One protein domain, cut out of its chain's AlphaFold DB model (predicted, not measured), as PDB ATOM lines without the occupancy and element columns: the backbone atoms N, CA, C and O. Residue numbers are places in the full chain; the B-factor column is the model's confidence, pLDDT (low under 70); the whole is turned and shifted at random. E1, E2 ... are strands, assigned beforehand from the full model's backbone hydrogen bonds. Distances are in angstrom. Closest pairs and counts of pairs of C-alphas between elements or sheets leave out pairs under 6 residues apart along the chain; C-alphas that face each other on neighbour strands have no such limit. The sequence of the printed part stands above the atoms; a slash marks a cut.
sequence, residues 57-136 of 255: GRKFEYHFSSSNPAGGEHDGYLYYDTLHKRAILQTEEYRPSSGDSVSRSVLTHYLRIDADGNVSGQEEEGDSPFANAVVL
ATOM      1  N   GLY A  57     126.213 112.970 130.897       77.19
ATOM      2  CA  GLY A  57     125.301 112.958 129.751       77.19
ATOM      3  C   GLY A  57     125.343 114.253 128.932       77.19
ATOM      4  O   GLY A  57     126.004 115.234 129.286       77.19
ATOM      5  N   ARG A  58     124.677 114.242 127.772       80.00
ATOM      6  CA  ARG A  58     124.725 115.363 126.809       80.00
ATOM      7  C   ARG A  58     123.403 116.111 126.676       80.00
ATOM      8  O   ARG A  58     123.419 117.299 126.355       80.00
ATOM      9  N   LYS A  59     122.287 115.423 126.913       86.69
ATOM     10  CA  LYS A  59     120.922 115.937 126.776       86.69
ATOM     11  C   LYS A  59     120.151 115.652 128.059       86.69
ATOM     12  O   LYS A  59     120.303 114.575 128.623       86.69
ATOM     13  N   PHE A  60     119.364 116.617 128.519       91.00
ATOM     14  CA  PHE A  60     118.409 116.407 129.613       91.00
ATOM     15  C   PHE A  60     117.058 116.083 129.003       91.00
ATOM     16  O   PHE A  60     116.672 116.725 128.020       91.00
ATOM     17  N   GLU A  61     116.366 115.111 129.578       88.06
ATOM     18  CA  GLU A  61     115.058 114.711 129.084       88.06
ATOM     19  C   GLU A  61     113.973 115.629 129.647       88.06
ATOM     20  O   GLU A  61     113.980 115.976 130.829       88.06
ATOM     21  N   TYR A  62     113.087 116.093 128.765       85.75
ATOM     22  CA  TYR A  62     111.964 116.944 129.138       85.75
ATOM     23  C   TYR A  62     110.723 116.082 129.306       85.75
ATOM     24  O   TYR A  62     110.366 115.314 128.414       85.75
ATOM     25  N   HIS A  63     110.054 116.225 130.441       84.56
ATOM     26  CA  HIS A  63     108.942 115.373 130.816       84.56
ATOM     27  C   HIS A  63     107.644 116.160 130.870       84.56
ATOM     28  O   HIS A  63     107.609 117.276 131.378       84.56
ATOM     29  N   PHE A  64     106.577 115.532 130.386       79.06
ATOM     30  CA  PHE A  64     105.214 116.043 130.455       79.06
ATOM     31  C   PHE A  64     104.421 115.165 131.427       79.06
ATOM     32  O   PHE A  64     104.215 113.981 131.161       79.06
ATOM     33  N   SER A  65     103.968 115.719 132.552       65.81
ATOM     34  CA  SER A  65     103.044 115.008 133.438       65.81
ATOM     35  C   SER A  65     101.613 115.182 132.931       65.81
ATOM     36  O   SER A  65     100.961 116.189 133.203       65.81
ATOM     37  N   SER A  66     101.117 114.196 132.182       54.81
ATOM     38  CA  SER A  66      99.715 114.126 131.742       54.81
ATOM     39  C   SER A  66      98.777 113.501 132.786       54.81
ATOM     40  O   SER A  66      97.571 113.426 132.568       54.81
ATOM     41  N   SER A  67      99.314 113.021 133.913       48.91
ATOM     42  CA  SER A  67      98.620 112.119 134.842       48.91
ATOM     43  C   SER A  67      98.746 112.545 136.305       48.91
ATOM     44  O   SER A  67      98.956 111.723 137.191       48.91
ATOM     45  N   ASN A  68      98.589 113.839 136.587       45.59
ATOM     46  CA  ASN A  68      98.528 114.307 137.966       45.59
ATOM     47  C   ASN A  68      97.063 114.318 138.462       45.59
ATOM     48  O   ASN A  68      96.276 115.144 137.990       45.59
ATOM     49  N   PRO A  69      96.660 113.463 139.426       40.25
ATOM     50  CA  PRO A  69      95.294 113.459 139.972       40.25
ATOM     51  C   PRO A  69      94.931 114.758 140.718       40.25
ATOM     52  O   PRO A  69      93.765 114.980 141.031       40.25
ATOM     53  N   ALA A  70      95.913 115.633 140.969       45.50
ATOM     54  CA  ALA A  70      95.747 116.949 141.583       45.50
ATOM     55  C   ALA A  70      95.497 118.103 140.579       45.50
ATOM     56  O   ALA A  70      95.459 119.260 140.988       45.50
ATOM     57  N   GLY A  71      95.317 117.819 139.281       38.50
ATOM     58  CA  GLY A  71      94.816 118.802 138.307       38.50
ATOM     59  C   GLY A  71      95.813 119.869 137.828       38.50
ATOM     60  O   GLY A  71      95.390 120.854 137.230       38.50
ATOM     61  N   GLY A  72      97.115 119.692 138.067       49.00
ATOM     62  CA  GLY A  72      98.167 120.546 137.506       49.00
ATOM     63  C   GLY A  72      98.968 119.824 136.426       49.00
ATOM     64  O   GLY A  72      99.586 118.798 136.716       49.00
ATOM     65  N   GLU A  73      98.989 120.371 135.208       58.03
ATOM     66  CA  GLU A  73     100.005 120.035 134.204       58.03
ATOM     67  C   GLU A  73     101.362 120.503 134.750       58.03
ATOM     68  O   GLU A  73     101.578 121.691 135.005       58.03
ATOM     69  N   HIS A  74     102.256 119.557 135.024       65.00
ATOM     70  CA  HIS A  74     103.637 119.854 135.391       65.00
ATOM     71  C   HIS A  74     104.537 119.300 134.303       65.00
ATOM     72  O   HIS A  74     104.568 118.091 134.070       65.00
ATOM     73  N   ASP A  75     105.252 120.190 133.638       80.25
ATOM     74  CA  ASP A  75     106.257 119.858 132.652       80.25
ATOM     75  C   ASP A  75     107.613 120.453 133.052       80.25
ATOM     76  O   ASP A  75     107.715 121.488 133.719       80.25
ATOM     77  N   GLY A  76     108.692 119.742 132.727       87.25
ATOM     78  CA  GLY A  76     110.013 120.140 133.193       87.25
ATOM     79  C   GLY A  76     111.101 119.094 133.009       87.25
ATOM     80  O   GLY A  76     110.864 117.971 132.576       87.25
ATOM     81  N   TYR A  77     112.322 119.489 133.366       90.81
ATOM     82  CA  TYR A  77     113.510 118.624 133.324       90.81
ATOM     83  C   TYR A  77     113.806 117.921 134.651       90.81
ATOM     84  O   TYR A  77     114.623 117.004 134.693       90.81
ATOM     85  N   LEU A  78     113.223 118.393 135.753       93.62
ATOM     86  CA  LEU A  78     113.568 117.940 137.095       93.62
ATOM     87  C   LEU A  78     112.365 117.318 137.782       93.62
ATOM     88  O   LEU A  78     111.252 117.832 137.705       93.62
ATOM     89  N   TYR A  79     112.633 116.261 138.533       92.44
ATOM     90  CA  TYR A  79     111.714 115.714 139.514       92.44
ATOM     91  C   TYR A  79     112.220 116.004 140.922       92.44
ATOM     92  O   TYR A  79     113.403 116.269 141.138       92.44
ATOM     93  N   TYR A  80     111.328 115.893 141.892       92.62
ATOM     94  CA  TYR A  80     111.620 115.947 143.309       92.62
ATOM     95  C   TYR A  80     111.156 114.661 143.979       92.62
ATOM     96  O   TYR A  80     109.966 114.357 143.992       92.62
ATOM     97  N   ASP A  81     112.110 113.915 144.527       91.31
ATOM     98  CA  ASP A  81     111.865 112.757 145.377       91.31
ATOM     99  C   ASP A  81     111.354 113.244 146.735       91.31
ATOM    100  O   ASP A  81     112.115 113.787 147.544       91.31
ATOM    101  N   THR A  82     110.061 113.052 146.989       89.62
ATOM    102  CA  THR A  82     109.413 113.542 148.208       89.62
ATOM    103  C   THR A  82     109.811 112.746 149.447       89.62
ATOM    104  O   THR A  82     109.629 113.245 150.556       89.62
ATOM    105  N   LEU A  83     110.344 111.527 149.284       89.44
ATOM    106  CA  LEU A  83     110.780 110.673 150.388       89.44
ATOM    107  C   LEU A  83     112.206 111.029 150.820       89.44
ATOM    108  O   LEU A  83     112.450 111.283 151.998       89.44
ATOM    109  N   HIS A  84     113.142 111.087 149.869       89.81
ATOM    110  CA  HIS A  84     114.559 111.348 150.157       89.81
ATOM    111  C   HIS A  84     114.949 112.827 150.085       89.81
ATOM    112  O   HIS A  84     116.096 113.160 150.394       89.81
ATOM    113  N   LYS A  85     114.023 113.706 149.677       91.88
ATOM    114  CA  LYS A  85     114.205 115.164 149.568       91.88
ATOM    115  C   LYS A  85     115.337 115.552 148.606       91.88
ATOM    116  O   LYS A  85     116.166 116.414 148.896       91.88
ATOM    117  N   ARG A  86     115.391 114.892 147.445       92.25
ATOM    118  CA  ARG A  86     116.435 115.074 146.413       92.25
ATOM    119  C   ARG A  86     115.814 115.455 145.081       92.25
ATOM    120  O   ARG A  86     114.703 115.031 144.782       92.25
ATOM    121  N   ALA A  87     116.536 116.221 144.268       93.62
ATOM    122  CA  ALA A  87     116.125 116.407 142.881       93.62
ATOM    123  C   ALA A  87     116.582 115.205 142.046       93.62
ATOM    124  O   ALA A  87     117.662 114.665 142.293       93.62
ATOM    125  N   ILE A  88     115.778 114.786 141.075       93.06
ATOM    126  CA  ILE A  88     116.140 113.755 140.101       93.06
ATOM    127  C   ILE A  88     116.171 114.402 138.719       93.06
ATOM    128  O   ILE A  88     115.222 115.076 138.324       93.06
ATOM    129  N   LEU A  89     117.261 114.188 137.992       93.12
ATOM    130  CA  LEU A  89     117.448 114.620 136.613       93.12
ATOM    131  C   LEU A  89     117.679 113.394 135.733       93.12
ATOM    132  O   LEU A  89     118.564 112.587 136.021       93.12
ATOM    133  N   GLN A  90     116.912 113.277 134.653       91.00
ATOM    134  CA  GLN A  90     117.144 112.270 133.624       91.00
ATOM    135  C   GLN A  90     118.027 112.849 132.515       91.00
ATOM    136  O   GLN A  90     117.739 113.921 131.973       91.00
ATOM    137  N   THR A  91     119.096 112.137 132.158       89.44
ATOM    138  CA  THR A  91     119.970 112.514 131.039       89.44
ATOM    139  C   THR A  91     120.180 111.367 130.063       89.44
ATOM    140  O   THR A  91     120.066 110.197 130.416       89.44
ATOM    141  N   GLU A  92     120.482 111.715 128.815       87.00
ATOM    142  CA  GLU A  92     120.761 110.763 127.741       87.00
ATOM    143  C   GLU A  92     122.193 110.928 127.214       87.00
ATOM    144  O   GLU A  92     122.694 112.047 127.000       87.00
ATOM    145  N   GLU A  93     122.840 109.795 126.943       83.88
ATOM    146  CA  GLU A  93     124.099 109.699 126.215       83.88
ATOM    147  C   GLU A  93     123.959 108.736 125.026       83.88
ATOM    148  O   GLU A  93     123.580 107.578 125.177       83.88
ATOM    149  N   TYR A  94     124.309 109.204 123.826       81.25
ATOM    150  CA  TYR A  94     124.356 108.360 122.634       81.25
ATOM    151  C   TYR A  94     125.724 107.689 122.533       81.25
ATOM    152  O   TYR A  94     126.732 108.384 122.356       81.25
ATOM    153  N   ARG A  95     125.763 106.356 122.584       77.06
ATOM    154  CA  ARG A  95     126.989 105.567 122.405       77.06
ATOM    155  C   ARG A  95     126.975 104.829 121.062       77.06
ATOM    156  O   ARG A  95     125.905 104.460 120.573       77.06
ATOM    157  N   PRO A  96     128.141 104.628 120.421       73.12
ATOM    158  CA  PRO A  96     128.235 103.730 119.276       73.12
ATOM    159  C   PRO A  96     127.819 102.325 119.716       73.12
ATOM    160  O   PRO A  96     128.343 101.829 120.714       73.12
ATOM    161  N   SER A  97     126.896 101.685 118.995       74.56
ATOM    162  CA  SER A  97     126.563 100.292 119.277       74.56
ATOM    163  C   SER A  97     127.746  99.397 118.899       74.56
ATOM    164  O   SER A  97     128.358  99.560 117.839       74.56
ATOM    165  N   SER A  98     128.107  98.463 119.776       65.00
ATOM    166  CA  SER A  98     129.179  97.501 119.533       65.00
ATOM    167  C   SER A  98     128.777  96.558 118.397       65.00
ATOM    168  O   SER A  98     128.071  95.581 118.623       65.00
ATOM    169  N   GLY A  99     129.225  96.863 117.177       66.88
ATOM    170  CA  GLY A  99     129.081  95.992 116.005       66.88
ATOM    171  C   GLY A  99     128.519  96.661 114.755       66.88
ATOM    172  O   GLY A  99     128.661  96.089 113.681       66.88
ATOM    173  N   ASP A 100     127.951  97.868 114.854       56.62
ATOM    174  CA  ASP A 100     127.352  98.543 113.700       56.62
ATOM    175  C   ASP A 100     127.550 100.061 113.780       56.62
ATOM    176  O   ASP A 100     127.098 100.720 114.717       56.62
ATOM    177  N   SER A 101     128.231 100.647 112.791       56.88
ATOM    178  CA  SER A 101     128.580 102.081 112.770       56.88
ATOM    179  C   SER A 101     127.377 103.007 112.549       56.88
ATOM    180  O   SER A 101     127.509 104.230 112.652       56.88
ATOM    181  N   VAL A 102     126.206 102.433 112.262       63.38
ATOM    182  CA  VAL A 102     124.972 103.158 111.936       63.38
ATOM    183  C   VAL A 102     124.004 103.212 113.127       63.38
ATOM    184  O   VAL A 102     123.259 104.184 113.254       63.38
ATOM    185  N   SER A 103     124.041 102.231 114.037       60.28
ATOM    186  CA  SER A 103     123.133 102.171 115.190       60.28
ATOM    187  C   SER A 103     123.765 102.801 116.434       60.28
ATOM    188  O   SER A 103     124.883 102.465 116.828       60.28
ATOM    189  N   ARG A 104     123.051 103.736 117.068       68.81
ATOM    190  CA  ARG A 104     123.447 104.343 118.347       68.81
ATOM    191  C   ARG A 104     122.547 103.791 119.443       68.81
ATOM    192  O   ARG A 104     121.331 103.921 119.335       68.81
ATOM    193  N   SER A 105     123.131 103.214 120.488       75.88
ATOM    194  CA  SER A 105     122.387 102.920 121.712       75.88
ATOM    195  C   SER A 105     122.241 104.202 122.534       75.88
ATOM    196  O   SER A 105     123.151 105.039 122.571       75.88
ATOM    197  N   VAL A 106     121.075 104.382 123.155       78.88
ATOM    198  CA  VAL A 106     120.815 105.481 124.090       78.88
ATOM    199  C   VAL A 106     120.992 104.928 125.493       78.88
ATOM    200  O   VAL A 106     120.270 104.021 125.891       78.88
ATOM    201  N   LEU A 107     121.974 105.451 126.219       80.38
ATOM    202  CA  LEU A 107     122.122 105.199 127.641       80.38
ATOM    203  C   LEU A 107     121.376 106.292 128.405       80.38
ATOM    204  O   LEU A 107     121.636 107.481 128.201       80.38
ATOM    205  N   THR A 108     120.458 105.884 129.274       84.00
ATOM    206  CA  THR A 108     119.715 106.787 130.154       84.00
ATOM    207  C   THR A 108     120.347 106.780 131.539       84.00
ATOM    208  O   THR A 108     120.581 105.723 132.122       84.00
ATOM    209  N   HIS A 109     120.611 107.966 132.078       85.69
ATOM    210  CA  HIS A 109     121.097 108.147 133.438       85.69
ATOM    211  C   HIS A 109     120.026 108.816 134.289       85.69
ATOM    212  O   HIS A 109     119.440 109.821 133.881       85.69
ATOM    213  N   TYR A 110     119.841 108.312 135.507       89.25
ATOM    214  CA  TYR A 110     119.012 108.952 136.521       89.25
ATOM    215  C   TYR A 110     119.902 109.481 137.636       89.25
ATOM    216  O   TYR A 110     120.559 108.730 138.362       89.25
ATOM    217  N   LEU A 111     119.949 110.802 137.747       91.19
ATOM    218  CA  LEU A 111     120.885 111.516 138.599       91.19
ATOM    219  C   LEU A 111     120.142 112.128 139.773       91.19
ATOM    220  O   LEU A 111     119.270 112.969 139.590       91.19
ATOM    221  N   ARG A 112     120.511 111.720 140.983       92.62
ATOM    222  CA  ARG A 112     119.986 112.234 142.245       92.62
ATOM    223  C   ARG A 112     120.917 113.320 142.770       92.62
ATOM    224  O   ARG A 112     122.100 113.063 143.001       92.62
ATOM    225  N   ILE A 113     120.369 114.508 142.976       94.44
ATOM    226  CA  ILE A 113     121.078 115.706 143.423       94.44
ATOM    227  C   ILE A 113     120.633 116.030 144.850       94.44
ATOM    228  O   ILE A 113     119.440 116.217 145.115       94.44
ATOM    229  N   ASP A 114     121.588 116.073 145.774       93.31
ATOM    230  CA  ASP A 114     121.327 116.377 147.182       93.31
ATOM    231  C   ASP A 114     121.254 117.892 147.474       93.31
ATOM    232  O   ASP A 114     121.321 118.735 146.580       93.31
ATOM    233  N   ALA A 115     121.069 118.252 148.748       93.25
ATOM    234  CA  ALA A 115     121.003 119.648 149.195       93.25
ATOM    235  C   ALA A 115     122.345 120.402 149.101       93.25
ATOM    236  O   ALA A 115     122.379 121.631 149.147       93.25
ATOM    237  N   ASP A 116     123.451 119.680 148.936       93.06
ATOM    238  CA  ASP A 116     124.778 120.242 148.732       93.06
ATOM    239  C   ASP A 116     125.144 120.345 147.242       93.06
ATOM    240  O   ASP A 116     126.167 120.947 146.906       93.06
ATOM    241  N   GLY A 117     124.299 119.841 146.341       92.38
ATOM    242  CA  GLY A 117     124.562 119.795 144.906       92.38
ATOM    243  C   GLY A 117     125.482 118.649 144.495       92.38
ATOM    244  O   GLY A 117     125.967 118.642 143.363       92.38
ATOM    245  N   ASN A 118     125.730 117.679 145.382       93.56
ATOM    246  CA  ASN A 118     126.437 116.464 145.003       93.56
ATOM    247  C   ASN A 118     125.511 115.589 144.164       93.56
ATOM    248  O   ASN A 118     124.330 115.409 144.476       93.56
ATOM    249  N   VAL A 119     126.077 115.026 143.103       91.69
ATOM    250  CA  VAL A 119     125.363 114.162 142.171       91.69
ATOM    251  C   VAL A 119     125.728 112.716 142.464       91.69
ATOM    252  O   VAL A 119     126.899 112.346 142.473       91.69
ATOM    253  N   SER A 120     124.710 111.892 142.670       88.19
ATOM    254  CA  SER A 120     124.822 110.435 142.719       88.19
ATOM    255  C   SER A 120     123.949 109.853 141.613       88.19
ATOM    256  O   SER A 120     122.816 110.287 141.434       88.19
ATOM    257  N   GLY A 121     124.476 108.920 140.829       73.00
ATOM    258  CA  GLY A 121     123.775 108.363 139.675       73.00
ATOM    259  C   GLY A 121     123.782 106.846 139.698       73.00
ATOM    260  O   GLY A 121     124.716 106.240 140.219       73.00
ATOM    261  N   GLN A 122     122.744 106.257 139.115       66.75
ATOM    262  CA  GLN A 122     122.683 104.834 138.815       66.75
ATOM    263  C   GLN A 122     122.412 104.679 137.314       66.75
ATOM    264  O   GLN A 122     121.572 105.389 136.757       66.75
ATOM    265  N   GLU A 123     123.181 103.814 136.655       63.12
ATOM    266  CA  GLU A 123     122.865 103.318 135.314       63.12
ATOM    267  C   GLU A 123     121.907 102.138 135.515       63.12
ATOM    268  O   GLU A 123     122.275 101.175 136.185       63.12
ATOM    269  N   GLU A 124     120.674 102.216 135.014       61.53
ATOM    270  CA  GLU A 124     119.708 101.119 135.156       61.53
ATOM    271  C   GLU A 124     118.998 100.808 133.836       61.53
ATOM    272  O   GLU A 124     118.465 101.696 133.173       61.53
ATOM    273  N   GLU A 125     118.931  99.513 133.513       45.69
ATOM    274  CA  GLU A 125     117.818  98.886 132.794       45.69
ATOM    275  C   GLU A 125     116.906  98.254 133.869       45.69
ATOM    276  O   GLU A 125     117.156  97.132 134.305       45.69
ATOM    277  N   GLY A 126     115.909  98.976 134.398       53.38
ATOM    278  CA  GLY A 126     115.109  98.496 135.540       53.38
ATOM    279  C   GLY A 126     114.118  99.515 136.120       53.38
ATOM    280  O   GLY A 126     113.926 100.573 135.527       53.38
ATOM    281  N   ASP A 127     113.456  99.152 137.233       52.66
ATOM    282  CA  ASP A 127     112.317  99.861 137.852       52.66
ATOM    283  C   ASP A 127     112.451 101.395 137.873       52.66
ATOM    284  O   ASP A 127     113.482 101.962 138.221       52.66
ATOM    285  N   SER A 128     111.356 102.079 137.534       65.25
ATOM    286  CA  SER A 128     111.294 103.541 137.443       65.25
ATOM    287  C   SER A 128     111.725 104.221 138.758       65.25
ATOM    288  O   SER A 128     111.066 104.025 139.787       65.25
ATOM    289  N   PRO A 129     112.744 105.107 138.756       70.12
ATOM    290  CA  PRO A 129     113.210 105.802 139.962       70.12
ATOM    291  C   PRO A 129     112.217 106.859 140.471       70.12
ATOM    292  O   PRO A 129     112.507 107.575 141.430       70.12
ATOM    293  N   PHE A 130     111.050 106.970 139.832       78.94
ATOM    294  CA  PHE A 130     110.055 108.006 140.073       78.94
ATOM    295  C   PHE A 130     108.895 107.565 140.975       78.94
ATOM    296  O   PHE A 130     107.929 108.309 141.108       78.94
ATOM    297  N   ALA A 131     108.971 106.396 141.626       79.19
ATOM    298  CA  ALA A 131     107.876 105.862 142.451       79.19
ATOM    299  C   ALA A 131     107.359 106.844 143.528       79.19
ATOM    300  O   ALA A 131     106.170 106.852 143.829       79.19
ATOM    301  N   ASN A 132     108.241 107.693 144.072       84.38
ATOM    302  CA  ASN A 132     107.910 108.754 145.034       84.38
ATOM    303  C   ASN A 132     108.340 110.144 144.535       84.38
ATOM    304  O   ASN A 132     108.690 111.012 145.337       84.38
ATOM    305  N   ALA A 133     108.411 110.342 143.219       87.50
ATOM    306  CA  ALA A 133     108.905 111.579 142.637       87.50
ATOM    307  C   ALA A 133     107.790 112.369 141.949       87.50
ATOM    308  O   ALA A 133     106.962 111.811 141.234       87.50
ATOM    309  N   VAL A 134     107.806 113.686 142.128       88.94
ATOM    310  CA  VAL A 134     106.905 114.621 141.440       88.94
ATOM    311  C   VAL A 134     107.705 115.496 140.486       88.94
ATOM    312  O   VAL A 134     108.813 115.903 140.820       88.94
ATOM    313  N   VAL A 135     107.178 115.801 139.301       89.56
ATOM    314  CA  VAL A 135     107.828 116.763 138.393       89.56
ATOM    315  C   VAL A 135     107.837 118.135 139.067       89.56
ATOM    316  O   VAL A 135     106.794 118.614 139.514       89.56
ATOM    317  N   LEU A 136     109.010 118.767 139.153       90.69
ATOM    318  CA  LEU A 136     109.119 120.140 139.629       90.69
ATOM    319  C   LEU A 136     108.508 121.077 138.593       90.69
ATOM    320  O   LEU A 136     108.868 121.049 137.415       90.69
TER     321      LEU A 136
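Overview. This is residues 57 to 136 of the 255 residues of an uncharacterized protein of Chitinophaga sp. XS-30 (UniProt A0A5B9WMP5). One strongly twisted antiparallel sheet is built round a long hairpin, E4 and E5, with shorter strands beside only one end of it; the other end runs on as a two-stranded arm tipped by the loop of residues 97 to 103. A small separate hairpin, E1 and E2, lies near the E7 edge of the sheet. The printed part has 80 residues, with no named helix and seven named strands, E1 to E7 in chain order; the large sheet runs E6, E5, E4, E3, E7. The class is all strand, though under half of the residues, 39 of 80, are in named elements. The whole is loose, with a radius of gyration of the C-alphas of 14.5 A, and elongated, spanning 46 by 30 by 21 A.

Along the chain. E4, residues 86 to 96, is the longest strand at 31.7 A, from C-alpha 86 at (116.435, 115.074, 146.413) to C-alpha 96 at (128.235, 103.730, 119.276). E5, residues 104 to 113, measures 27.6 A, and E6, residues 119 to 123, measures 13.1 A. E3 is residues 78 to 81, 9.9 A, and E7 is residues 133 to 135, 6.8 A, ending at C-alpha 135 at (107.828, 116.763, 138.393). E1 is residues 63 to 65, 6.5 A, and E2 is residues 74 to 76, 6.8 A.

Arrangement. E4 and E5 form a hairpin, antiparallel at 161 degrees, with N 91 and O 109 2.9 A apart. E5 and E6 form another at 143 degrees, with N 112 and O 120 at 2.8 A; E6 is an edge strand. E3 and E4 form a hairpin at 129 degrees, with N 79 and O 88 at 2.9 A. E3, E4, E5 and E6 are a meander, each strand the antiparallel neighbour of the one before. The other edge strand, E7, is antiparallel to E3 at 151 degrees, with N 80 and O 134 at 2.7 A. Residues 59 to 60 pair antiparallel with residues 91 to 92 of E4. E1 and E2 form a hairpin at 175 degrees, with N 63 and O 76 at 2.9 A. The closest C-alphas of E2 and E7, those of His 74 and Val 135, are 6.0 A apart. E2 and E3 meet only through their link, and E1 and E4 are apart.

Size, cuts and confidence. The two C-alphas farthest apart, those of Ala 70 and Gly 99, are 47.0 A from each other. The printed part has no cut and no long link. Mean pLDDT of the printed part is 77.6, with residues 65 to 74, 98 to 104 and 122 to 128 under 70.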